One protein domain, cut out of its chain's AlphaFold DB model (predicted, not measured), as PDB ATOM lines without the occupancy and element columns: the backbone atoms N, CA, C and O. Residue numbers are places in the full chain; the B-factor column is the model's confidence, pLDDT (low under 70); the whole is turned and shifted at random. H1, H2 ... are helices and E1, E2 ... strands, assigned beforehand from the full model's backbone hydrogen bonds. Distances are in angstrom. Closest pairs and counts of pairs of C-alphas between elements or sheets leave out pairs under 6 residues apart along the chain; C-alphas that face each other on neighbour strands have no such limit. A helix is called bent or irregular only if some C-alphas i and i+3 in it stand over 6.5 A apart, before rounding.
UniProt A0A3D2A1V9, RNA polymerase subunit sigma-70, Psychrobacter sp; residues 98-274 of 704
ATOM      1  N   ARG A  98      11.463 -39.243 -31.200       90.44
ATOM      2  CA  ARG A  98      10.686 -40.312 -31.836       90.44
ATOM      3  C   ARG A  98      11.234 -40.596 -33.230       90.44
ATOM      4  O   ARG A  98      11.885 -39.744 -33.832       90.44
ATOM      5  N   ILE A  99      10.941 -41.774 -33.760       89.38
ATOM      6  CA  ILE A  99      11.334 -42.159 -35.115       89.38
ATOM      7  C   ILE A  99      10.271 -41.701 -36.106       89.38
ATOM      8  O   ILE A  99       9.083 -41.995 -35.965       89.38
ATOM      9  N   SER A 100      10.711 -41.004 -37.144       88.12
ATOM     10  CA  SER A 100       9.888 -40.667 -38.296       88.12
ATOM     11  C   SER A 100       9.873 -41.825 -39.291       88.12
ATOM     12  O   SER A 100      10.919 -42.289 -39.748       88.12
ATOM     13  N   LEU A 101       8.677 -42.275 -39.682       83.75
ATOM     14  CA  LEU A 101       8.515 -43.324 -40.695       83.75
ATOM     15  C   LEU A 101       9.014 -42.871 -42.082       83.75
ATOM     16  O   LEU A 101       9.413 -43.703 -42.905       83.75
ATOM     17  N   LEU A 102       9.068 -41.558 -42.335       83.81
ATOM     18  CA  LEU A 102       9.671 -40.996 -43.543       83.81
ATOM     19  C   LEU A 102      11.176 -41.273 -43.635       83.81
ATOM     20  O   LEU A 102      11.671 -41.487 -44.735       83.81
ATOM     21  N   GLY A 103      11.898 -41.359 -42.519       81.00
ATOM     22  CA  GLY A 103      13.328 -41.686 -42.525       81.00
ATOM     23  C   GLY A 103      13.629 -43.173 -42.714       81.00
ATOM     24  O   GLY A 103      14.768 -43.547 -42.970       81.00
ATOM     25  N   ILE A 104      12.622 -44.047 -42.607       85.75
ATOM     26  CA  ILE A 104      12.827 -45.498 -42.651       85.75
ATOM     27  C   ILE A 104      12.883 -45.990 -44.101       85.75
ATOM     28  O   ILE A 104      11.929 -45.828 -44.872       85.75
ATOM     29  N   ASP A 105      13.978 -46.656 -44.469       84.00
ATOM     30  CA  ASP A 105      14.071 -47.381 -45.737       84.00
ATOM     31  C   ASP A 105      13.057 -48.540 -45.775       84.00
ATOM     32  O   ASP A 105      12.910 -49.314 -44.823       84.00
ATOM     33  N   SER A 106      12.392 -48.693 -46.921       82.31
ATOM     34  CA  SER A 106      11.457 -49.779 -47.237       82.31
ATOM     35  C   SER A 106      11.937 -51.185 -46.834       82.31
ATOM     36  O   SER A 106      11.120 -52.042 -46.473       82.31
ATOM     37  N   LYS A 107      13.256 -51.446 -46.852       87.50
ATOM     38  CA  LYS A 107      13.824 -52.748 -46.473       87.50
ATOM     39  C   LYS A 107      13.616 -53.089 -44.995       87.50
ATOM     40  O   LYS A 107      13.549 -54.284 -44.681       87.50
ATOM     41  N   PHE A 108      13.480 -52.081 -44.125       90.31
ATOM     42  CA  PHE A 108      13.317 -52.221 -42.673       90.31
ATOM     43  C   PHE A 108      11.856 -52.239 -42.217       90.31
ATOM     44  O   PHE A 108      11.559 -52.789 -41.158       90.31
ATOM     45  N   THR A 109      10.923 -51.723 -43.023       87.75
ATOM     46  CA  THR A 109       9.511 -51.556 -42.634       87.75
ATOM     47  C   THR A 109       8.859 -52.865 -42.172       87.75
ATOM     48  O   THR A 109       8.331 -52.939 -41.067       87.75
ATOM     49  N   LYS A 110       8.942 -53.942 -42.971       90.25
ATOM     50  CA  LYS A 110       8.336 -55.245 -42.619       90.25
ATOM     51  C   LYS A 110       8.962 -55.895 -41.371       90.25
ATOM     52  O   LYS A 110       8.202 -56.406 -40.548       90.25
ATOM     53  N   PRO A 111      10.303 -55.937 -41.212       92.06
ATOM     54  CA  PRO A 111      10.930 -56.364 -39.960       92.06
ATOM     55  C   PRO A 111      10.428 -55.601 -38.731       92.06
ATOM     56  O   PRO A 111      10.055 -56.234 -37.745       92.06
ATOM     57  N   LEU A 112      10.365 -54.269 -38.809       91.56
ATOM     58  CA  LEU A 112       9.937 -53.417 -37.699       91.56
ATOM     59  C   LEU A 112       8.463 -53.633 -37.348       91.56
ATOM     60  O   LEU A 112       8.147 -53.840 -36.181       91.56
ATOM     61  N   GLU A 113       7.569 -53.700 -38.340       91.19
ATOM     62  CA  GLU A 113       6.155 -54.046 -38.124       91.19
ATOM     63  C   GLU A 113       5.987 -55.412 -37.452       91.19
ATOM     64  O   GLU A 113       5.114 -55.606 -36.607       91.19
ATOM     65  N   LYS A 114       6.813 -56.388 -37.841       92.56
ATOM     66  CA  LYS A 114       6.769 -57.729 -37.261       92.56
ATOM     67  C   LYS A 114       7.171 -57.716 -35.789       92.56
ATOM     68  O   LYS A 114       6.528 -58.398 -34.995       92.56
ATOM     69  N   TYR A 115       8.193 -56.938 -35.429       93.31
ATOM     70  CA  TYR A 115       8.591 -56.754 -34.035       93.31
ATOM     71  C   TYR A 115       7.549 -55.961 -33.235       93.31
ATOM     72  O   TYR A 115       7.170 -56.395 -32.152       93.31
ATOM     73  N   ALA A 116       6.991 -54.883 -33.796       91.19
ATOM     74  CA  ALA A 116       5.918 -54.105 -33.170       91.19
ATOM     75  C   ALA A 116       4.711 -54.982 -32.786       91.19
ATOM     76  O   ALA A 116       4.248 -54.952 -31.648       91.19
ATOM     77  N   ARG A 117       4.266 -55.856 -33.706       93.00
ATOM     78  CA  ARG A 117       3.190 -56.829 -33.440       93.00
ATOM     79  C   ARG A 117       3.547 -57.824 -32.339       93.00
ATOM     80  O   ARG A 117       2.667 -58.221 -31.587       93.00
ATOM     81  N   TYR A 118       4.810 -58.241 -32.259       91.38
ATOM     82  CA  TYR A 118       5.268 -59.169 -31.225       91.38
ATOM     83  C   TYR A 118       5.178 -58.547 -29.823       91.38
ATOM     84  O   TYR A 118       4.712 -59.209 -28.901       91.38
ATOM     85  N   ILE A 119       5.545 -57.269 -29.676       90.75
ATOM     86  CA  ILE A 119       5.456 -56.543 -28.396       90.75
ATOM     87  C   ILE A 119       4.096 -55.856 -28.168       90.75
ATOM     88  O   ILE A 119       3.932 -55.127 -27.194       90.75
ATOM     89  N   ASN A 120       3.118 -56.096 -29.047       90.31
ATOM     90  CA  ASN A 120       1.761 -55.549 -28.977       90.31
ATOM     91  C   ASN A 120       1.692 -54.006 -28.960       90.31
ATOM     92  O   ASN A 120       0.896 -53.418 -28.227       90.31
ATOM     93  N   VAL A 121       2.510 -53.351 -29.790       88.62
ATOM     94  CA  VAL A 121       2.422 -51.905 -30.064       88.62
ATOM     95  C   VAL A 121       2.050 -51.658 -31.526       88.62
ATOM     96  O   VAL A 121       2.279 -52.509 -32.389       88.62
ATOM     97  N   ASN A 122       1.475 -50.488 -31.819       80.62
ATOM     98  CA  ASN A 122       1.057 -50.131 -33.181       80.62
ATOM     99  C   ASN A 122       2.255 -50.024 -34.137       80.62
ATOM    100  O   ASN A 122       2.234 -50.584 -35.234       80.62
ATOM    101  N   ASP A 123       3.301 -49.325 -33.702       82.88
ATOM    102  CA  ASP A 123       4.595 -49.226 -34.364       82.88
ATOM    103  C   ASP A 123       5.680 -48.874 -33.330       82.88
ATOM    104  O   ASP A 123       5.396 -48.661 -32.152       82.88
ATOM    105  N   LEU A 124       6.940 -48.863 -33.767       85.69
ATOM    106  CA  LEU A 124       8.094 -48.594 -32.904       85.69
ATOM    107  C   LEU A 124       8.506 -47.117 -32.885       85.69
ATOM    108  O   LEU A 124       9.569 -46.805 -32.349       85.69
ATOM    109  N   SER A 125       7.712 -46.210 -33.469       83.56
ATOM    110  CA  SER A 125       8.100 -44.800 -33.615       83.56
ATOM    111  C   SER A 125       8.393 -44.132 -32.270       83.56
ATOM    112  O   SER A 125       9.368 -43.401 -32.133       83.56
ATOM    113  N   GLU A 126       7.617 -44.474 -31.246       85.81
ATOM    114  CA  GLU A 126       7.733 -43.936 -29.888       85.81
ATOM    115  C   GLU A 126       8.671 -44.763 -28.979       85.81
ATOM    116  O   GLU A 126       8.790 -44.483 -27.786       85.81
ATOM    117  N   HIS A 127       9.330 -45.799 -29.517       87.06
ATOM    118  CA  HIS A 127      10.029 -46.834 -28.748       87.06
ATOM    119  C   HIS A 127      11.521 -46.947 -29.113       87.06
ATOM    120  O   HIS A 127      12.051 -48.046 -29.272       87.06
ATOM    121  N   ILE A 128      12.224 -45.812 -29.210       87.81
ATOM    122  CA  ILE A 128      13.667 -45.770 -29.529       87.81
ATOM    123  C   ILE A 128      14.483 -46.670 -28.590       87.81
ATOM    124  O   ILE A 128      15.317 -47.444 -29.052       87.81
ATOM    125  N   ASN A 129      14.204 -46.635 -27.283       86.62
ATOM    126  CA  ASN A 129      14.932 -47.450 -26.306       86.62
ATOM    127  C   ASN A 129      14.739 -48.959 -26.529       86.62
ATOM    128  O   ASN A 129      15.676 -49.724 -26.326       86.62
ATOM    129  N   GLU A 130      13.566 -49.395 -27.003       88.62
ATOM    130  CA  GLU A 130      13.348 -50.804 -27.367       88.62
ATOM    131  C   GLU A 130      14.229 -51.211 -28.552       88.62
ATOM    132  O   GLU A 130      14.820 -52.288 -28.541       88.62
ATOM    133  N   ILE A 131      14.373 -50.332 -29.549       89.19
ATOM    134  CA  ILE A 131      15.226 -50.570 -30.723       89.19
ATOM    135  C   ILE A 131      16.706 -50.608 -30.334       89.19
ATOM    136  O   ILE A 131      17.445 -51.484 -30.786       89.19
ATOM    137  N   LEU A 132      17.147 -49.701 -29.459       87.94
ATOM    138  CA  LEU A 132      18.523 -49.679 -28.953       87.94
ATOM    139  C   LEU A 132      18.888 -50.957 -28.179       87.94
ATOM    140  O   LEU A 132      20.054 -51.356 -28.171       87.94
ATOM    141  N   ASN A 133      17.895 -51.633 -27.599       89.06
ATOM    142  CA  ASN A 133      18.055 -52.888 -26.867       89.06
ATOM    143  C   ASN A 133      17.983 -54.145 -27.752       89.06
ATOM    144  O   ASN A 133      18.076 -55.257 -27.232       89.06
ATOM    145  N   PHE A 134      17.840 -54.011 -29.077       91.12
ATOM    146  CA  PHE A 134      17.828 -55.157 -29.988       91.12
ATOM    147  C   PHE A 134      19.118 -55.967 -29.892       91.12
ATOM    148  O   PHE A 134      20.166 -55.560 -30.389       91.12
ATOM    149  N   ASP A 135      19.028 -57.149 -29.293       90.44
ATOM    150  CA  ASP A 135      20.127 -58.095 -29.172       90.44
ATOM    151  C   ASP A 135      19.917 -59.297 -30.098       90.44
ATOM    152  O   ASP A 135      18.843 -59.902 -30.145       90.44
ATOM    153  N   ARG A 136      20.966 -59.671 -30.835       90.44
ATOM    154  CA  ARG A 136      20.881 -60.722 -31.854       90.44
ATOM    155  C   ARG A 136      20.549 -62.080 -31.244       90.44
ATOM    156  O   ARG A 136      19.771 -62.831 -31.834       90.44
ATOM    157  N   HIS A 137      21.130 -62.396 -30.085       88.94
ATOM    158  CA  HIS A 137      20.900 -63.670 -29.405       88.94
ATOM    159  C   HIS A 137      19.462 -63.774 -28.907       88.94
ATOM    160  O   HIS A 137      18.835 -64.818 -29.053       88.94
ATOM    161  N   THR A 138      18.917 -62.677 -28.396       90.62
ATOM    162  CA  THR A 138      17.537 -62.600 -27.921       90.62
ATOM    163  C   THR A 138      16.553 -62.677 -29.087       90.62
ATOM    164  O   THR A 138      15.667 -63.531 -29.099       90.62
ATOM    165  N   LEU A 139      16.743 -61.862 -30.128       91.50
ATOM    166  CA  LEU A 139      15.820 -61.765 -31.262       91.50
ATOM    167  C   LEU A 139      15.683 -63.071 -32.055       91.50
ATOM    168  O   LEU A 139      14.586 -63.391 -32.507       91.50
ATOM    169  N   ILE A 140      16.762 -63.844 -32.217       91.69
ATOM    170  CA  ILE A 140      16.721 -65.092 -32.998       91.69
ATOM    171  C   ILE A 140      15.984 -66.230 -32.283       91.69
ATOM    172  O   ILE A 140      15.568 -67.193 -32.923       91.69
ATOM    173  N   THR A 141      15.803 -66.119 -30.962       90.44
ATOM    174  CA  THR A 141      15.004 -67.074 -30.177       90.44
ATOM    175  C   THR A 141      13.501 -66.808 -30.277       90.44
ATOM    176  O   THR A 141      12.703 -67.662 -29.889       90.44
ATOM    177  N   LEU A 142      13.095 -65.653 -30.822       90.81
ATOM    178  CA  LEU A 142      11.689 -65.279 -30.915       90.81
ATOM    179  C   LEU A 142      10.945 -66.108 -31.977       90.81
ATOM    180  O   LEU A 142      11.441 -66.286 -33.099       90.81
ATOM    181  N   PRO A 143       9.709 -66.563 -31.689       86.94
ATOM    182  CA  PRO A 143       8.917 -67.328 -32.643       86.94
ATOM    183  C   PRO A 143       8.740 -66.577 -33.965       86.94
ATOM    184  O   PRO A 143       8.254 -65.448 -33.997       86.94
ATOM    185  N   HIS A 144       9.064 -67.245 -35.073       87.31
ATOM    186  CA  HIS A 144       8.978 -66.719 -36.440       87.31
ATOM    187  C   HIS A 144      10.024 -65.648 -36.814       87.31
ATOM    188  O   HIS A 144       9.948 -65.133 -37.930       87.31
ATOM    189  N   PHE A 145      11.017 -65.315 -35.984       91.94
ATOM    190  CA  PHE A 145      12.092 -64.369 -36.339       91.94
ATOM    191  C   PHE A 145      13.309 -65.099 -36.927       91.94
ATOM    192  O   PHE A 145      14.242 -65.475 -36.229       91.94
ATOM    193  N   GLY A 146      13.300 -65.309 -38.247       89.94
ATOM    194  CA  GLY A 146      14.445 -65.890 -38.961       89.94
ATOM    195  C   GLY A 146      15.619 -64.915 -39.117       89.94
ATOM    196  O   GLY A 146      15.436 -63.699 -39.036       89.94
ATOM    197  N   THR A 147      16.804 -65.447 -39.433       90.81
ATOM    198  CA  THR A 147      18.080 -64.708 -39.513       90.81
ATOM    199  C   THR A 147      17.987 -63.422 -40.336       90.81
ATOM    200  O   THR A 147      18.378 -62.369 -39.859       90.81
ATOM    201  N   SER A 148      17.346 -63.459 -41.512       90.62
ATOM    202  CA  SER A 148      17.188 -62.271 -42.371       90.62
ATOM    203  C   SER A 148      16.369 -61.136 -41.734       90.62
ATOM    204  O   SER A 148      16.634 -59.968 -42.002       90.62
ATOM    205  N   VAL A 149      15.363 -61.454 -40.910       92.06
ATOM    206  CA  VAL A 149      14.586 -60.434 -40.183       92.06
ATOM    207  C   VAL A 149      15.436 -59.854 -39.059       92.06
ATOM    208  O   VAL A 149      15.483 -58.638 -38.911       92.06
ATOM    209  N   VAL A 150      16.114 -60.721 -38.303       92.00
ATOM    210  CA  VAL A 150      16.979 -60.320 -37.188       92.00
ATOM    211  C   VAL A 150      18.118 -59.427 -37.671       92.00
ATOM    212  O   VAL A 150      18.312 -58.358 -37.109       92.00
ATOM    213  N   ASP A 151      18.813 -59.803 -38.747       92.12
ATOM    214  CA  ASP A 151      19.932 -59.023 -39.284       92.12
ATOM    215  C   ASP A 151      19.483 -57.607 -39.691       92.12
ATOM    216  O   ASP A 151      20.173 -56.640 -39.388       92.12
ATOM    217  N   LYS A 152      18.282 -57.456 -40.268       93.44
ATOM    218  CA  LYS A 152      17.705 -56.139 -40.601       93.44
ATOM    219  C   LYS A 152      17.320 -55.309 -39.379       93.44
ATOM    220  O   LYS A 152      17.419 -54.089 -39.430       93.44
ATOM    221  N   LEU A 153      16.846 -55.942 -38.303       92.69
ATOM    222  CA  LEU A 153      16.557 -55.243 -37.045       92.69
ATOM    223  C   LEU A 153      17.854 -54.750 -36.392       92.69
ATOM    224  O   LEU A 153      17.907 -53.611 -35.941       92.69
ATOM    225  N   ILE A 154      18.907 -55.573 -36.400       91.56
ATOM    226  CA  ILE A 154      20.234 -55.192 -35.894       91.56
ATOM    227  C   ILE A 154      20.857 -54.083 -36.751       91.56
ATOM    228  O   ILE A 154      21.388 -53.123 -36.202       91.56
ATOM    229  N   GLU A 155      20.745 -54.165 -38.079       91.00
ATOM    230  CA  GLU A 155      21.179 -53.099 -38.991       91.00
ATOM    231  C   GLU A 155      20.436 -51.784 -38.706       91.00
ATOM    232  O   GLU A 155      21.060 -50.734 -38.592       91.00
ATOM    233  N   PHE A 156      19.112 -51.837 -38.513       90.75
ATOM    234  CA  PHE A 156      18.322 -50.649 -38.182       90.75
ATOM    235  C   PHE A 156      18.689 -50.054 -36.818       90.75
ATOM    236  O   PHE A 156      18.755 -48.834 -36.682       90.75
ATOM    237  N   ARG A 157      18.977 -50.895 -35.816       91.69
ATOM    238  CA  ARG A 157      19.533 -50.436 -34.535       91.69
ATOM    239  C   ARG A 157      20.837 -49.659 -34.755       91.69
ATOM    240  O   ARG A 157      20.985 -48.601 -34.154       91.69
ATOM    241  N   GLY A 158      21.737 -50.160 -35.604       86.25
ATOM    242  CA  GLY A 158      22.984 -49.471 -35.954       86.25
ATOM    243  C   GLY A 158      22.732 -48.073 -36.523       86.25
ATOM    244  O   GLY A 158      23.277 -47.106 -36.011       86.25
ATOM    245  N   LEU A 159      21.799 -47.947 -37.473       88.50
ATOM    246  CA  LEU A 159      21.424 -46.645 -38.044       88.50
ATOM    247  C   LEU A 159      20.910 -45.653 -36.991       88.50
ATOM    248  O   LEU A 159      21.260 -44.480 -37.028       88.50
ATOM    249  N   ILE A 160      20.098 -46.116 -36.036       89.88
ATOM    250  CA  ILE A 160      19.626 -45.263 -34.936       89.88
ATOM    251  C   ILE A 160      20.790 -44.833 -34.033       89.88
ATOM    252  O   ILE A 160      20.806 -43.696 -33.570       89.88
ATOM    253  N   GLN A 161      21.762 -45.712 -33.779       88.25
ATOM    254  CA  GLN A 161      22.944 -45.375 -32.980       88.25
ATOM    255  C   GLN A 161      23.818 -44.324 -33.675       88.25
ATOM    256  O   GLN A 161      24.224 -43.367 -33.016       88.25
ATOM    257  N   ASP A 162      24.042 -44.468 -34.981       85.19
ATOM    258  CA  ASP A 162      24.817 -43.517 -35.785       85.19
ATOM    259  C   ASP A 162      24.134 -42.139 -35.826       85.19
ATOM    260  O   ASP A 162      24.773 -41.110 -35.599       85.19
ATOM    261  N   GLU A 163      22.812 -42.111 -36.028       87.81
ATOM    262  CA  GLU A 163      22.025 -40.874 -36.054       87.81
ATOM    263  C   GLU A 163      22.039 -40.162 -34.689       87.81
ATOM    264  O   GLU A 163      22.258 -38.953 -34.607       87.81
ATOM    265  N   LEU A 164      21.865 -40.910 -33.590       87.50
ATOM    266  CA  LEU A 164      21.974 -40.366 -32.232       87.50
ATOM    267  C   LEU A 164      23.377 -39.828 -31.953       87.50
ATOM    268  O   LEU A 164      23.516 -38.803 -31.288       87.50
ATOM    269  N   GLN A 165      24.416 -40.491 -32.458       85.31
ATOM    270  CA  GLN A 165      25.784 -40.018 -32.308       85.31
ATOM    271  C   GLN A 165      26.000 -38.692 -33.043       85.31
ATOM    272  O   GLN A 165      26.559 -37.772 -32.447       85.31
ATOM    273  N   ALA A 166      25.508 -38.556 -34.277       82.12
ATOM    274  CA  ALA A 166      25.561 -37.295 -35.018       82.12
ATOM    275  C   ALA A 166      24.812 -36.165 -34.280       82.12
ATOM    276  O   ALA A 166      25.297 -35.037 -34.202       82.12
ATOM    277  N   ILE A 167      23.676 -36.478 -33.644       86.00
ATOM    278  CA  ILE A 167      22.939 -35.529 -32.793       86.00
ATOM    279  C   ILE A 167      23.761 -35.107 -31.565       86.00
ATOM    280  O   ILE A 167      23.820 -33.923 -31.239       86.00
ATOM    281  N   ILE A 168      24.406 -36.053 -30.875       85.19
ATOM    282  CA  ILE A 168      25.234 -35.773 -29.687       85.19
ATOM    283  C   ILE A 168      26.454 -34.918 -30.049       85.19
ATOM    284  O   ILE A 168      26.840 -34.044 -29.272       85.19
ATOM    285  N   LEU A 169      27.056 -35.164 -31.215       85.38
ATOM    286  CA  LEU A 169      28.192 -34.396 -31.731       85.38
ATOM    287  C   LEU A 169      27.794 -32.996 -32.227       85.38
ATOM    288  O   LEU A 169      28.666 -32.146 -32.390       85.38
ATOM    289  N   GLY A 170      26.495 -32.736 -32.397       81.94
ATOM    290  CA  GLY A 170      25.965 -31.467 -32.891       81.94
ATOM    291  C   GLY A 170      25.971 -31.335 -34.413       81.94
ATOM    292  O   GLY A 170      25.693 -30.249 -34.914       81.94
ATOM    293  N   ASP A 171      26.249 -32.422 -35.138       81.19
ATOM    294  CA  ASP A 171      26.210 -32.468 -36.605       81.19
ATOM    295  C   ASP A 171      24.770 -32.423 -37.139       81.19
ATOM    296  O   ASP A 171      24.535 -31.997 -38.268       81.19
ATOM    297  N   ILE A 172      23.810 -32.876 -36.326       84.19
ATOM    298  CA  ILE A 172      22.380 -32.889 -36.642       84.19
ATOM    299  C   ILE A 172      21.598 -32.274 -35.486       84.19
ATOM    300  O   ILE A 172      21.587 -32.787 -34.364       84.19
ATOM    301  N   ASN A 173      20.843 -31.221 -35.770       86.62
ATOM    302  CA  ASN A 173      19.880 -30.671 -34.836       86.62
ATOM    303  C   ASN A 173      18.492 -31.279 -35.069       86.62
ATOM    304  O   ASN A 173      17.665 -30.762 -35.824       86.62
ATOM    305  N   TYR A 174      18.199 -32.375 -34.362       86.88
ATOM    306  CA  TYR A 174      16.903 -33.048 -34.483       86.88
ATOM    307  C   TYR A 174      15.718 -32.131 -34.142       86.88
ATOM    308  O   TYR A 174      14.663 -32.268 -34.749       86.88
ATOM    309  N   LYS A 175      15.883 -31.167 -33.219       86.50
ATOM    310  CA  LYS A 175      14.817 -30.224 -32.828       86.50
ATOM    311  C   LYS A 175      14.416 -29.290 -33.972       86.50
ATOM    312  O   LYS A 175      13.264 -28.878 -34.031       86.50
ATOM    313  N   GLU A 176      15.340 -29.029 -34.893       85.88
ATOM    314  CA  GLU A 176      15.119 -28.274 -36.133       85.88
ATOM    315  C   GLU A 176      14.714 -29.176 -37.309       85.88
ATOM    316  O   GLU A 176      14.717 -28.744 -38.464       85.88
ATOM    317  N   PHE A 177      14.350 -30.432 -37.023       87.94
ATOM    318  CA  PHE A 177      13.942 -31.437 -38.002       87.94
ATOM    319  C   PHE A 177      15.002 -31.744 -39.068       87.94
ATOM    320  O   PHE A 177      14.663 -32.239 -40.136       87.94
ATOM    321  N   GLU A 178      16.286 -31.505 -38.793       85.62
ATOM    322  CA  GLU A 178      17.364 -31.797 -39.752       85.62
ATOM    323  C   GLU A 178      17.521 -33.301 -40.027       85.62
ATOM    324  O   GLU A 178      17.914 -33.698 -41.121       85.62
ATOM    325  N   SER A 179      17.153 -34.148 -39.063       84.88
ATOM    326  CA  SER A 179      17.079 -35.592 -39.272       84.88
ATOM    327  C   SER A 179      15.744 -35.991 -39.900       84.88
ATOM    328  O   SER A 179      14.663 -35.678 -39.392       84.88
ATOM    329  N   ALA A 180      15.815 -36.780 -40.972       80.06
ATOM    330  CA  ALA A 180      14.647 -37.454 -41.531       80.06
ATOM    331  C   ALA A 180      14.189 -38.649 -40.672       80.06
ATOM    332  O   ALA A 180      13.050 -39.094 -40.823       80.06
ATOM    333  N   LEU A 181      15.060 -39.178 -39.799       86.00
ATOM    334  CA  LEU A 181      14.853 -40.412 -39.036       86.00
ATOM    335  C   LEU A 181      14.458 -40.157 -37.580       86.00
ATOM    336  O   LEU A 181      13.531 -40.807 -37.105       86.00
ATOM    337  N   ILE A 182      15.112 -39.228 -36.882       88.00
ATOM    338  CA  ILE A 182      14.856 -38.906 -35.472       88.00
ATOM    339  C   ILE A 182      14.305 -37.485 -35.370       88.00
ATOM    340  O   ILE A 182      14.987 -36.515 -35.666       88.00
ATOM    341  N   VAL A 183      13.068 -37.346 -34.907       90.06
ATOM    342  CA  VAL A 183      12.375 -36.054 -34.806       90.06
ATOM    343  C   VAL A 183      11.901 -35.798 -33.377       90.06
ATOM    344  O   VAL A 183      11.791 -36.742 -32.586       90.06
ATOM    345  N   PRO A 184      11.622 -34.540 -33.002       88.75
ATOM    346  CA  PRO A 184      11.124 -34.224 -31.678       88.75
ATOM    347  C   PRO A 184       9.737 -34.826 -31.460       88.75
ATOM    348  O   PRO A 184       8.875 -34.852 -32.344       88.75
ATOM    349  N   ARG A 185       9.528 -35.308 -30.240       84.12
ATOM    350  CA  ARG A 185       8.255 -35.845 -29.765       84.12
ATOM    351  C   ARG A 185       7.314 -34.736 -29.306       84.12
ATOM    352  O   ARG A 185       6.119 -34.791 -29.572       84.12
ATOM    353  N   LYS A 186       7.857 -33.742 -28.603       80.50
ATOM    354  CA  LYS A 186       7.164 -32.550 -28.112       80.50
ATOM    355  C   LYS A 186       7.827 -31.309 -28.686       80.50
ATOM    356  O   LYS A 186       9.057 -31.233 -28.763       80.50
ATOM    357  N   LEU A 187       6.988 -30.353 -29.057       82.31
ATOM    358  CA  LEU A 187       7.359 -29.085 -29.666       82.31
ATOM    359  C   LEU A 187       6.624 -27.970 -28.944       82.31
ATOM    360  O   LEU A 187       5.416 -28.075 -28.737       82.31
ATOM    361  N   ASP A 188       7.351 -26.911 -28.609       74.31
ATOM    362  CA  ASP A 188       6.757 -25.741 -27.969       74.31
ATOM    363  C   ASP A 188       6.269 -24.738 -29.022       74.31
ATOM    364  O   ASP A 188       5.144 -24.247 -28.940       74.31
ATOM    365  N   GLN A 189       7.092 -24.439 -30.036       80.69
ATOM    366  CA  GLN A 189       6.785 -23.470 -31.092       80.69
ATOM    367  C   GLN A 189       7.479 -23.830 -32.411       80.69
ATOM    368  O   GLN A 189       8.592 -24.350 -32.414       80.69
ATOM    369  N   LEU A 190       6.826 -23.496 -33.526       86.69
ATOM    370  CA  LEU A 190       7.354 -23.592 -34.887       86.69
ATOM    371  C   LEU A 190       6.935 -22.351 -35.690       86.69
ATOM    372  O   LEU A 190       5.767 -21.929 -35.666       86.69
ATOM    373  N   SER A 191       7.891 -21.753 -36.400       88.44
ATOM    374  CA  SER A 191       7.624 -20.683 -37.370       88.44
ATOM    375  C   SER A 191       6.993 -21.243 -38.648       88.44
ATOM    376  O   SER A 191       7.160 -22.422 -38.963       88.44
ATOM    377  N   LEU A 192       6.282 -20.402 -39.409       89.69
ATOM    378  CA  LEU A 192       5.681 -20.835 -40.678       89.69
ATOM    379  C   LEU A 192       6.734 -21.290 -41.688       89.69
ATOM    380  O   LEU A 192       6.557 -22.328 -42.308       89.69
ATOM    381  N   THR A 193       7.870 -20.596 -41.755       89.56
ATOM    382  CA  THR A 193       8.993 -20.968 -42.624       89.56
ATOM    383  C   THR A 193       9.575 -22.340 -42.271       89.56
ATOM    384  O   THR A 193       9.915 -23.114 -43.163       89.56
ATOM    385  N   GLN A 194       9.670 -22.692 -40.982       89.69
ATOM    386  CA  GLN A 194      10.094 -24.041 -40.586       89.69
ATOM    387  C   GLN A 194       9.063 -25.096 -40.997       89.69
ATOM    388  O   GLN A 194       9.447 -26.141 -41.514       89.69
ATOM    389  N   ILE A 195       7.770 -24.828 -40.795       92.06
ATOM    390  CA  ILE A 195       6.689 -25.747 -41.188       92.06
ATOM    391  C   ILE A 195       6.704 -25.975 -42.700       92.06
ATOM    392  O   ILE A 195       6.666 -27.118 -43.148       92.06
ATOM    393  N   GLU A 196       6.795 -24.897 -43.473       93.31
ATOM    394  CA  GLU A 196       6.895 -24.925 -44.928       93.31
ATOM    395  C   GLU A 196       8.091 -25.758 -45.398       93.31
ATOM    396  O   GLU A 196       7.919 -26.679 -46.198       93.31
ATOM    397  N   ARG A 197       9.285 -25.502 -44.844       90.62
ATOM    398  CA  ARG A 197      10.497 -26.272 -45.147       90.62
ATOM    399  C   ARG A 197      10.310 -27.762 -44.861       90.62
ATOM    400  O   ARG A 197      10.627 -28.587 -45.715       90.62
ATOM    401  N   ILE A 198       9.774 -28.105 -43.688       91.38
ATOM    402  CA  ILE A 198       9.540 -29.500 -43.292       91.38
ATOM    403  C   ILE A 198       8.564 -30.179 -44.257       91.38
ATOM    404  O   ILE A 198       8.830 -31.298 -44.688       91.38
ATOM    405  N   LEU A 199       7.462 -29.512 -44.622       93.75
ATOM    406  CA  LEU A 199       6.477 -30.053 -45.560       93.75
ATOM    407  C   LEU A 199       7.075 -30.284 -46.950       93.75
ATOM    408  O   LEU A 199       6.865 -31.350 -47.521       93.75
ATOM    409  N   LEU A 200       7.835 -29.327 -47.485       92.12
ATOM    410  CA  LEU A 200       8.479 -29.466 -48.796       92.12
ATOM    411  C   LEU A 200       9.484 -30.625 -48.815       92.12
ATOM    412  O   LEU A 200       9.422 -31.487 -49.693       92.12
ATOM    413  N   GLU A 201      10.355 -30.697 -47.809       88.81
ATOM    414  CA  GLU A 201      11.300 -31.805 -47.636       88.81
ATOM    415  C   GLU A 201      10.576 -33.159 -47.467       88.81
ATOM    416  O   GLU A 201      11.033 -34.177 -47.999       88.81
ATOM    417  N   ASP A 202       9.441 -33.185 -46.754       92.00
ATOM    418  CA  ASP A 202       8.624 -34.388 -46.562       92.00
ATOM    419  C   ASP A 202       8.010 -34.875 -47.872       92.00
ATOM    420  O   ASP A 202       8.059 -36.072 -48.165       92.00
ATOM    421  N   ILE A 203       7.449 -33.956 -48.662       92.56
ATOM    422  CA  ILE A 203       6.859 -34.248 -49.971       92.56
ATOM    423  C   ILE A 203       7.918 -34.851 -50.898       92.56
ATOM    424  O   ILE A 203       7.687 -35.910 -51.486       92.56
ATOM    425  N   ASP A 204       9.091 -34.228 -50.992       87.62
ATOM    426  CA  ASP A 204      10.146 -34.682 -51.900       87.62
ATOM    427  C   ASP A 204      10.729 -36.034 -51.482       87.62
ATOM    428  O   ASP A 204      10.792 -36.967 -52.290       87.62
ATOM    429  N   THR A 205      11.045 -36.197 -50.194       85.81
ATOM    430  CA  THR A 205      11.522 -37.481 -49.653       85.81
ATOM    431  C   THR A 205      10.484 -38.585 -49.854       85.81
ATOM    432  O   THR A 205      10.821 -39.745 -50.110       85.81
ATOM    433  N   TYR A 206       9.199 -38.248 -49.747       90.56
ATOM    434  CA  TYR A 206       8.125 -39.200 -49.970       90.56
ATOM    435  C   TYR A 206       8.006 -39.604 -51.444       90.56
ATOM    436  O   TYR A 206       7.900 -40.796 -51.748       90.56
ATOM    437  N   PHE A 207       8.092 -38.650 -52.372       88.94
ATOM    438  CA  PHE A 207       8.066 -38.928 -53.809       88.94
ATOM    439  C   PHE A 207       9.231 -39.787 -54.285       88.94
ATOM    440  O   PHE A 207       9.051 -40.596 -55.205       88.94
ATOM    441  N   ASP A 208      10.394 -39.707 -53.641       83.88
ATOM    442  CA  ASP A 208      11.516 -40.595 -53.942       83.88
ATOM    443  C   ASP A 208      11.188 -42.069 -53.680       83.88
ATOM    444  O   ASP A 208      11.613 -42.934 -54.451       83.88
ATOM    445  N   LYS A 209      10.353 -42.353 -52.672       84.50
ATOM    446  CA  LYS A 209       9.922 -43.715 -52.313       84.50
ATOM    447  C   LYS A 209       8.813 -44.275 -53.203       84.50
ATOM    448  O   LYS A 209       8.611 -45.490 -53.218       84.50
ATOM    449  N   LEU A 210       8.074 -43.422 -53.908       88.69
ATOM    450  CA  LEU A 210       7.005 -43.853 -54.812       88.69
ATOM    451  C   LEU A 210       7.570 -44.439 -56.110       88.69
ATOM    452  O   LEU A 210       8.692 -44.138 -56.506       88.69
ATOM    453  N   THR A 211       6.796 -45.242 -56.833       88.94
ATOM    454  CA  THR A 211       7.121 -45.531 -58.244       88.94
ATOM    455  C   THR A 211       6.926 -44.282 -59.112       88.94
ATOM    456  O   THR A 211       6.217 -43.354 -58.715       88.94
ATOM    457  N   PHE A 212       7.532 -44.230 -60.306       85.12
ATOM    458  CA  PHE A 212       7.302 -43.118 -61.246       85.12
ATOM    459  C   PHE A 212       5.802 -42.892 -61.527       85.12
ATOM    460  O   PHE A 212       5.329 -41.759 -61.462       85.12
ATOM    461  N   GLU A 213       5.043 -43.971 -61.751       90.44
ATOM    462  CA  GLU A 213       3.597 -43.912 -62.011       90.44
ATOM    463  C   GLU A 213       2.808 -43.358 -60.810       90.44
ATOM    464  O   GLU A 213       1.938 -42.506 -60.973       90.44
ATOM    465  N   GLU A 214       3.111 -43.812 -59.588       92.75
ATOM    466  CA  GLU A 214       2.441 -43.337 -58.366       92.75
ATOM    467  C   GLU A 214       2.743 -41.862 -58.086       92.75
ATOM    468  O   GLU A 214       1.827 -41.113 -57.745       92.75
ATOM    469  N   ALA A 215       4.000 -41.445 -58.271       90.81
ATOM    470  CA  ALA A 215       4.410 -40.053 -58.130       90.81
ATOM    471  C   ALA A 215       3.710 -39.157 -59.163       90.81
ATOM    472  O   ALA A 215       3.293 -38.050 -58.833       90.81
ATOM    473  N   GLU A 216       3.555 -39.618 -60.406       90.38
ATOM    474  CA  GLU A 216       2.847 -38.857 -61.435       90.38
ATOM    475  C   GLU A 216       1.348 -38.736 -61.140       90.38
ATOM    476  O   GLU A 216       0.795 -37.640 -61.229       90.38
ATOM    477  N   ILE A 217       0.686 -39.838 -60.768       93.44
ATOM    478  CA  ILE A 217      -0.741 -39.817 -60.427       93.44
ATOM    479  C   ILE A 217      -0.993 -38.831 -59.285       93.44
ATOM    480  O   ILE A 217      -1.905 -38.013 -59.379       93.44
ATOM    481  N   ILE A 218      -0.198 -38.888 -58.213       94.75
ATOM    482  CA  ILE A 218      -0.485 -38.087 -57.024       94.75
ATOM    483  C   ILE A 218      -0.174 -36.598 -57.211       94.75
ATOM    484  O   ILE A 218      -0.980 -35.778 -56.785       94.75
ATOM    485  N   GLN A 219       0.904 -36.240 -57.923       93.31
ATOM    486  CA  GLN A 219       1.212 -34.839 -58.253       93.31
ATOM    487  C   GLN A 219       0.049 -34.187 -59.013       93.31
ATOM    488  O   GLN A 219      -0.424 -33.123 -58.622       93.31
ATOM    489  N   LYS A 220      -0.510 -34.891 -60.006       94.50
ATOM    490  CA  LYS A 220      -1.694 -34.452 -60.765       94.50
ATOM    491  C   LYS A 220      -2.970 -34.396 -59.935       94.50
ATOM    492  O   LYS A 220      -3.824 -33.555 -60.177       94.50
ATOM    493  N   ARG A 221      -3.155 -35.295 -58.967       94.94
ATOM    494  CA  ARG A 221      -4.329 -35.244 -58.074       94.94
ATOM    495  C   ARG A 221      -4.230 -34.103 -57.067       94.94
ATOM    496  O   ARG A 221      -5.253 -33.498 -56.743       94.94
ATOM    497  N   TRP A 222      -3.027 -33.795 -56.595       94.75
ATOM    498  CA  TRP A 222      -2.777 -32.678 -55.687       94.75
ATOM    499  C   TRP A 222      -2.760 -31.325 -56.406       94.75
ATOM    500  O   TRP A 222      -3.155 -30.341 -55.792       94.75
ATOM    501  N   GLY A 223      -2.393 -31.277 -57.690       93.75
ATOM    502  CA  GLY A 223      -2.067 -30.016 -58.367       93.75
ATOM    503  C   GLY A 223      -0.677 -29.500 -57.977       93.75
ATOM    504  O   GLY A 223      -0.427 -28.302 -58.005       93.75
ATOM    505  N   PHE A 224       0.204 -30.400 -57.525       93.81
ATOM    506  CA  PHE A 224       1.534 -30.062 -57.028       93.81
ATOM    507  C   PHE A 224       2.541 -30.175 -58.171       93.81
ATOM    508  O   PHE A 224       2.771 -31.278 -58.668       93.81
ATOM    509  N   VAL A 225       3.100 -29.036 -58.589       88.44
ATOM    510  CA  VAL A 225       4.002 -28.783 -59.734       88.44
ATOM    511  C   VAL A 225       3.531 -29.301 -61.097       88.44
ATOM    512  O   VAL A 225       4.263 -29.228 -62.084       88.44
ATOM    513  N   GLU A 226       2.319 -29.836 -61.152       86.38
ATOM    514  CA  GLU A 226       1.606 -30.281 -62.340       86.38
ATOM    515  C   GLU A 226       0.150 -29.837 -62.232       86.38
ATOM    516  O   GLU A 226      -0.395 -29.798 -61.129       86.38
ATOM    517  N   ASP A 227      -0.473 -29.534 -63.373       88.25
ATOM    518  CA  ASP A 227      -1.882 -29.146 -63.412       88.25
ATOM    519  C   ASP A 227      -2.752 -30.199 -62.726       88.25
ATOM    520  O   ASP A 227      -2.595 -31.414 -62.941       88.25
ATOM    521  N   LYS A 228      -3.710 -29.725 -61.926       94.38
ATOM    522  CA  LYS A 228      -4.647 -30.611 -61.253       94.38
ATOM    523  C   LYS A 228      -5.550 -31.311 -62.265       94.38
ATOM    524  O   LYS A 228      -6.201 -30.671 -63.081       94.38
ATOM    525  N   GLN A 229      -5.637 -32.635 -62.169       94.94
ATOM    526  CA  GLN A 229      -6.481 -33.461 -63.032       94.94
ATOM    527  C   GLN A 229      -7.482 -34.277 -62.220       94.94
ATOM    528  O   GLN A 229      -7.201 -34.748 -61.114       94.94
ATOM    529  N   THR A 230      -8.665 -34.472 -62.786       95.38
ATOM    530  CA  THR A 230      -9.739 -35.321 -62.271       95.38
ATOM    531  C   THR A 230      -9.360 -36.805 -62.300       95.38
ATOM    532  O   THR A 230      -8.397 -37.227 -62.943       95.38
ATOM    533  N   LEU A 231     -10.131 -37.629 -61.584       95.38
ATOM    534  CA  LEU A 231      -9.947 -39.080 -61.620       95.38
ATOM    535  C   LEU A 231     -10.152 -39.627 -63.038       95.38
ATOM    536  O   LEU A 231      -9.453 -40.550 -63.439       95.38
ATOM    537  N   GLU A 232     -11.108 -39.059 -63.770       94.44
ATOM    538  CA  GLU A 232     -11.463 -39.387 -65.145       94.44
ATOM    539  C   GLU A 232     -10.295 -39.120 -66.101       94.44
ATOM    540  O   GLU A 232      -9.835 -40.049 -66.766       94.44
ATOM    541  N   GLU A 233      -9.737 -37.909 -66.093       95.38
ATOM    542  CA  GLU A 233      -8.616 -37.527 -66.966       95.38
ATOM    543  C   GLU A 233      -7.372 -38.393 -66.727       95.38
ATOM    544  O   GLU A 233      -6.710 -38.837 -67.667       95.38
ATOM    545  N   ILE A 234      -7.060 -38.693 -65.461       94.31
ATOM    546  CA  ILE A 234      -5.947 -39.589 -65.127       94.31
ATOM    547  C   ILE A 234      -6.275 -41.028 -65.544       94.31
ATOM    548  O   ILE A 234      -5.403 -41.738 -66.045       94.31
ATOM    549  N   SER A 235      -7.520 -41.478 -65.378       92.44
ATOM    550  CA  SER A 235      -7.927 -42.834 -65.760       92.44
ATOM    551  C   SER A 235      -7.732 -43.091 -67.258       92.44
ATOM    552  O   SER A 235      -7.160 -44.119 -67.628       92.44
ATOM    553  N   GLU A 236      -8.085 -42.117 -68.102       92.75
ATOM    554  CA  GLU A 236      -7.866 -42.163 -69.549       92.75
ATOM    555  C   GLU A 236      -6.373 -42.171 -69.893       92.75
ATOM    556  O   GLU A 236      -5.928 -43.006 -70.681       92.75
ATOM    557  N   LYS A 237      -5.577 -41.305 -69.246       91.50
ATOM    558  CA  LYS A 237      -4.130 -41.201 -69.491       91.50
ATOM    559  C   LYS A 237      -3.377 -42.502 -69.193       91.50
ATOM    560  O   LYS A 237      -2.465 -42.864 -69.931       91.50
ATOM    561  N   PHE A 238      -3.735 -43.188 -68.110       90.12
ATOM    562  CA  PHE A 238      -3.039 -44.393 -67.647       90.12
ATOM    563  C   PHE A 238      -3.698 -45.705 -68.102       90.12
ATOM    564  O   PHE A 238      -3.190 -46.780 -67.787       90.12
ATOM    565  N   GLY A 239      -4.830 -45.648 -68.815       91.12
ATOM    566  CA  GLY A 239      -5.587 -46.844 -69.202       91.12
ATOM    567  C   GLY A 239      -6.112 -47.638 -67.998       91.12
ATOM    568  O   GLY A 239      -6.223 -48.864 -68.051       91.12
ATOM    569  N   LEU A 240      -6.400 -46.952 -66.889       92.62
ATOM    570  CA  LEU A 240      -6.918 -47.530 -65.647       92.62
ATOM    571  C   LEU A 240      -8.381 -47.127 -65.453       92.62
ATOM    572  O   LEU A 240      -8.872 -46.203 -66.085       92.62
ATOM    573  N   THR A 241      -9.104 -47.794 -64.552       94.38
ATOM    574  CA  THR A 241     -10.450 -47.329 -64.183       94.38
ATOM    575  C   THR A 241     -10.365 -46.150 -63.216       94.38
ATOM    576  O   THR A 241      -9.470 -46.089 -62.370       94.38
ATOM    577  N   ARG A 242     -11.351 -45.248 -63.269       96.25
ATOM    578  CA  ARG A 242     -11.517 -44.144 -62.307       96.25
ATOM    579  C   ARG A 242     -11.412 -44.610 -60.848       96.25
ATOM    580  O   ARG A 242     -10.703 -44.016 -60.042       96.25
ATOM    581  N   GLU A 243     -12.076 -45.720 -60.523       95.69
ATOM    582  CA  GLU A 243     -12.047 -46.314 -59.181       95.69
ATOM    583  C   GLU A 243     -10.645 -46.800 -58.794       95.69
ATOM    584  O   GLU A 243     -10.235 -46.674 -57.640       95.69
ATOM    585  N   ARG A 244      -9.863 -47.305 -59.754       93.56
ATOM    586  CA  ARG A 244      -8.482 -47.713 -59.497       93.56
ATOM    587  C   ARG A 244      -7.585 -46.518 -59.182       93.56
ATOM    588  O   ARG A 244      -6.759 -46.632 -58.277       93.56
ATOM    589  N   ILE A 245      -7.758 -45.393 -59.879       95.88
ATOM    590  CA  ILE A 245      -7.047 -44.143 -59.565       95.88
ATOM    591  C   ILE A 245      -7.421 -43.663 -58.160       95.88
ATOM    592  O   ILE A 245      -6.526 -43.410 -57.359       95.88
ATOM    593  N   ARG A 246      -8.717 -43.656 -57.815       95.31
ATOM    594  CA  ARG A 246      -9.194 -43.276 -56.475       95.31
ATOM    595  C   ARG A 246      -8.562 -44.127 -55.373       95.31
ATOM    596  O   ARG A 246      -8.070 -43.596 -54.385       95.31
ATOM    597  N   GLN A 247      -8.514 -45.448 -55.554       94.75
ATOM    598  CA  GLN A 247      -7.873 -46.360 -54.599       94.75
ATOM    599  C   GLN A 247      -6.376 -46.078 -54.432       94.75
ATOM    600  O   GLN A 247      -5.865 -46.149 -53.312       94.75
ATOM    601  N   LYS A 248      -5.667 -45.775 -55.529       94.50
ATOM    602  CA  LYS A 248      -4.252 -45.383 -55.476       94.50
ATOM    603  C   LYS A 248      -4.079 -44.065 -54.726       94.50
ATOM    604  O   LYS A 248      -3.291 -44.032 -53.790       94.50
ATOM    605  N   GLU A 249      -4.855 -43.039 -55.065       95.56
ATOM    606  CA  GLU A 249      -4.856 -41.741 -54.381       95.56
ATOM    607  C   GLU A 249      -5.101 -41.901 -52.877       95.56
ATOM    608  O   GLU A 249      -4.284 -41.458 -52.077       95.56
ATOM    609  N   THR A 250      -6.158 -42.616 -52.467       95.69
ATOM    610  CA  THR A 250      -6.454 -42.857 -51.045       95.69
ATOM    611  C   THR A 250      -5.309 -43.582 -50.337       95.69
ATOM    612  O   THR A 250      -4.937 -43.219 -49.222       95.69
ATOM    613  N   LYS A 251      -4.725 -44.606 -50.972       94.69
ATOM    614  CA  LYS A 251      -3.601 -45.353 -50.396       94.69
ATOM    615  C   LYS A 251      -2.365 -44.465 -50.221       94.69
ATOM    616  O   LYS A 251      -1.729 -44.540 -49.173       94.69
ATOM    617  N   ILE A 252      -2.034 -43.661 -51.232       95.38
ATOM    618  CA  ILE A 252      -0.874 -42.762 -51.220       95.38
ATOM    619  C   ILE A 252      -1.089 -41.655 -50.183       95.38
ATOM    620  O   ILE A 252      -0.240 -41.493 -49.317       95.38
ATOM    621  N   ASN A 253      -2.246 -40.986 -50.174       95.88
ATOM    622  CA  ASN A 253      -2.593 -39.955 -49.188       95.88
ATOM    623  C   ASN A 253      -2.465 -40.468 -47.750       95.88
ATOM    624  O   ASN A 253      -1.756 -39.879 -46.939       95.88
ATOM    625  N   ASN A 254      -3.091 -41.607 -47.440       93.06
ATOM    626  CA  ASN A 254      -3.030 -42.192 -46.098       93.06
ATOM    627  C   ASN A 254      -1.603 -42.581 -45.700       93.06
ATOM    628  O   ASN A 254      -1.237 -42.518 -44.529       93.06
ATOM    629  N   ASN A 255      -0.791 -43.027 -46.660       91.19
ATOM    630  CA  ASN A 255       0.591 -43.383 -46.393       91.19
ATOM    631  C   ASN A 255       1.474 -42.139 -46.217       91.19
ATOM    632  O   ASN A 255       2.275 -42.126 -45.290       91.19
ATOM    633  N   PHE A 256       1.288 -41.097 -47.028       93.62
ATOM    634  CA  PHE A 256       1.966 -39.813 -46.875       93.62
ATOM    635  C   PHE A 256       1.688 -39.210 -45.498       93.62
ATOM    636  O   PHE A 256       2.626 -38.998 -44.735       93.62
ATOM    637  N   ILE A 257       0.410 -39.073 -45.128       93.06
ATOM    638  CA  ILE A 257      -0.022 -38.516 -43.838       93.06
ATOM    639  C   ILE A 257       0.627 -39.245 -42.653       93.06
ATOM    640  O   ILE A 257       1.076 -38.610 -41.702       93.06
ATOM    641  N   ARG A 258       0.709 -40.581 -42.712       86.25
ATOM    642  CA  ARG A 258       1.347 -41.394 -41.661       86.25
ATOM    643  C   ARG A 258       2.859 -41.209 -41.577       86.25
ATOM    644  O   ARG A 258       3.430 -41.494 -40.530       86.25
ATOM    645  N   ASN A 259       3.501 -40.803 -42.669       86.19
ATOM    646  CA  ASN A 259       4.947 -40.645 -42.728       86.19
ATOM    647  C   ASN A 259       5.409 -39.222 -42.403       86.19
ATOM    648  O   ASN A 259       6.573 -39.078 -42.055       86.19
ATOM    649  N   MET A 260       4.546 -38.202 -42.476       89.69
ATOM    650  CA  MET A 260       4.947 -36.812 -42.220       89.69
ATOM    651  C   MET A 260       5.662 -36.649 -40.868       89.69
ATOM    652  O   MET A 260       5.240 -37.185 -39.834       89.69
ATOM    653  N   ARG A 261       6.744 -35.864 -40.862       90.12
ATOM    654  CA  ARG A 261       7.475 -35.495 -39.643       90.12
ATOM    655  C   ARG A 261       6.625 -34.607 -38.733       90.12
ATOM    656  O   ARG A 261       6.759 -34.687 -37.513       90.12
ATOM    657  N   LEU A 262       5.703 -33.827 -39.292       89.38
ATOM    658  CA  LEU A 262       4.653 -33.134 -38.547       89.38
ATOM    659  C   LEU A 262       3.320 -33.850 -38.764       89.38
ATOM    660  O   LEU A 262       2.752 -33.809 -39.850       89.38
ATOM    661  N   GLY A 263       2.815 -34.525 -37.730       85.75
ATOM    662  CA  GLY A 263       1.492 -35.151 -37.791       85.75
ATOM    663  C   GLY A 263       0.373 -34.109 -37.917       85.75
ATOM    664  O   GLY A 263       0.525 -32.989 -37.430       85.75
ATOM    665  N   GLN A 264      -0.765 -34.497 -38.504       91.50
ATOM    666  CA  GLN A 264      -1.872 -33.582 -38.844       91.50
ATOM    667  C   GLN A 264      -2.321 -32.699 -37.668       91.50
ATOM    668  O   GLN A 264      -2.465 -31.492 -37.829       91.50
ATOM    669  N   LEU A 265      -2.478 -33.282 -36.471       88.75
ATOM    670  CA  LEU A 265      -2.904 -32.551 -35.271       88.75
ATOM    671  C   LEU A 265      -1.906 -31.455 -34.869       88.75
ATOM    672  O   LEU A 265      -2.310 -30.334 -34.575       88.75
ATOM    673  N   MET A 266      -0.605 -31.770 -34.871       87.81
ATOM    674  CA  MET A 266       0.434 -30.790 -34.544       87.81
ATOM    675  C   MET A 266       0.525 -29.716 -35.623       87.81
ATOM    676  O   MET A 266       0.646 -28.537 -35.306       87.81
ATOM    677  N   LEU A 267       0.444 -30.116 -36.897       91.94
ATOM    678  CA  LEU A 267       0.458 -29.177 -38.010       91.94
ATOM    679  C   LEU A 267      -0.697 -28.177 -37.892       91.94
ATOM    680  O   LEU A 267      -0.462 -26.974 -37.977       91.94
ATOM    681  N   TRP A 268      -1.909 -28.666 -37.618       92.88
ATOM    682  CA  TRP A 268      -3.075 -27.816 -37.391       92.88
ATOM    683  C   TRP A 268      -2.860 -26.849 -36.227       92.88
ATOM    684  O   TRP A 268      -3.014 -25.649 -36.414       92.88
ATOM    685  N   GLN A 269      -2.406 -27.335 -35.068       90.88
ATOM    686  CA  GLN A 269      -2.164 -26.500 -33.886       90.88
ATOM    687  C   GLN A 269      -1.208 -25.324 -34.161       90.88
ATOM    688  O   GLN A 269      -1.380 -24.239 -33.604       90.88
ATOM    689  N   PHE A 270      -0.191 -25.517 -35.006       89.88
ATOM    690  CA  PHE A 270       0.759 -24.451 -35.337       89.88
ATOM    691  C   PHE A 270       0.314 -23.544 -36.487       89.88
ATOM    692  O   PHE A 270       0.795 -22.402 -36.564       89.88
ATOM    693  N   LEU A 271      -0.543 -24.055 -37.374       90.94
ATOM    694  CA  LEU A 271      -1.029 -23.362 -38.564       90.94
ATOM    695  C   LEU A 271      -2.289 -22.540 -38.280       90.94
ATOM    696  O   LEU A 271      -2.335 -21.380 -38.669       90.94
ATOM    697  N   GLU A 272      -3.274 -23.115 -37.587       91.31
ATOM    698  CA  GLU A 272      -4.594 -22.525 -37.319       91.31
ATOM    699  C   GLU A 272      -4.526 -21.079 -36.802       91.31
ATOM    700  O   GLU A 272      -5.201 -20.228 -37.389       91.31
ATOM    701  N   PRO A 273      -3.688 -20.734 -35.799       88.50
ATOM    702  CA  PRO A 273      -3.640 -19.369 -35.268       88.50
ATOM    703  C   PRO A 273      -3.064 -18.343 -36.252       88.50
ATOM    704  O   PRO A 273      -3.136 -17.144 -36.009       88.50
ATOM    705  N   LYS A 274      -2.424 -18.806 -37.329       89.00
ATOM    706  CA  LYS A 274      -1.753 -17.979 -38.340       89.00
ATOM    707  C   LYS A 274      -2.436 -18.079 -39.707       89.00
ATOM    708  O   LYS A 274      -1.934 -17.521 -40.679       89.00
TER     709      LYS A 274
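What this domain is: This is residues 98 to 274 of the 704 residues of the protein "RNA polymerase subunit sigma-70" of Psychrobacter sp (UniProt A0A3D2A1V9). Two helical lobes stand side by side, with the short strand E1 and the loops around it between them. In one lobe H1, H2 and H3 pack on the long helix H4; in the other, looser lobe H8 crosses H6, with H7 at the beginning of H8, while H5 and H9 reach away from the last residues of H8 and come near each other at Leu 192 and Leu 271, away from H8. The printed part has 177 residues with nine named helices and one named strand, in the order H1 H2 H3 H4 E1 H5 H6 H7 H8 H9, and is mostly helix. It is only just compact, close to loose, with a radius of gyration of the C-alphas of 18.7 A, and spans 54 by 41 by 26 A.

How they stand to each other: H1, residues 106 to 118, touches H4, residues 147 to 169, about perpendicular at 76 degrees; the closest C-alphas, of Pro 111 and Val 149, are 5.5 A apart. H4 is the hub, and also touches H2, residues 128 to 132, the closest C-alphas being those of Leu 132 and Arg 157 at 5.7 A. It touches H3, residues 136 to 140, the closest being Leu 139 and Val 150 at 6.2 A. E1, residues 182 to 184, pairs with no named strand, but residues 98 to 99 form a short antiparallel pairing with 182 to 183. H5, residues 192 to 209, is apart from H4. H6, residues 212 to 222, and H7, residues 231 to 238, form a helical hairpin and only just touch, with 3 pairs of C-alphas within 8 A. H8, residues 242 to 259, touches H6 at 89 degrees, about perpendicular; C-alphas 218 and 249, the closest, are 6.3 A apart. H8 touches H7 through C-alphas 235 and 242, the closest, at 5.2 A. H5 and H9, residues 264 to 274, are close but not clearly touching, the closest C-alphas, of Leu 192 and Leu 271, being 7.5 A apart. Every O i to N i+4 pair is within hydrogen-bond range in H2, H3, H4, H6, H7 and H8; the counts are 7 of 9 in H1, 13 of 14 in H5 and 5 of 7 in H9.

Where its parts are: H1 begins at C-alpha 106 (11.457, -49.779, -47.237) and is irregular, C-alphas 107 and 110 being 7.2 A apart. H4 is 32.9 A long, H5 26.0 A and H8 25.8 A. H9 is only just irregular, with C-alphas 270 and 273 6.7 A apart, and ends at C-alpha 274 (-1.753, -17.979, -38.340).

The domain as a whole: The C-alphas farthest apart, of His 137 and Glu 233, are 54.5 A apart. The printed part has no cut. The link from H4 to E1, residues 170 to 181, is long. Mean pLDDT of the printed part is 89.5, and no printed residue is under 70.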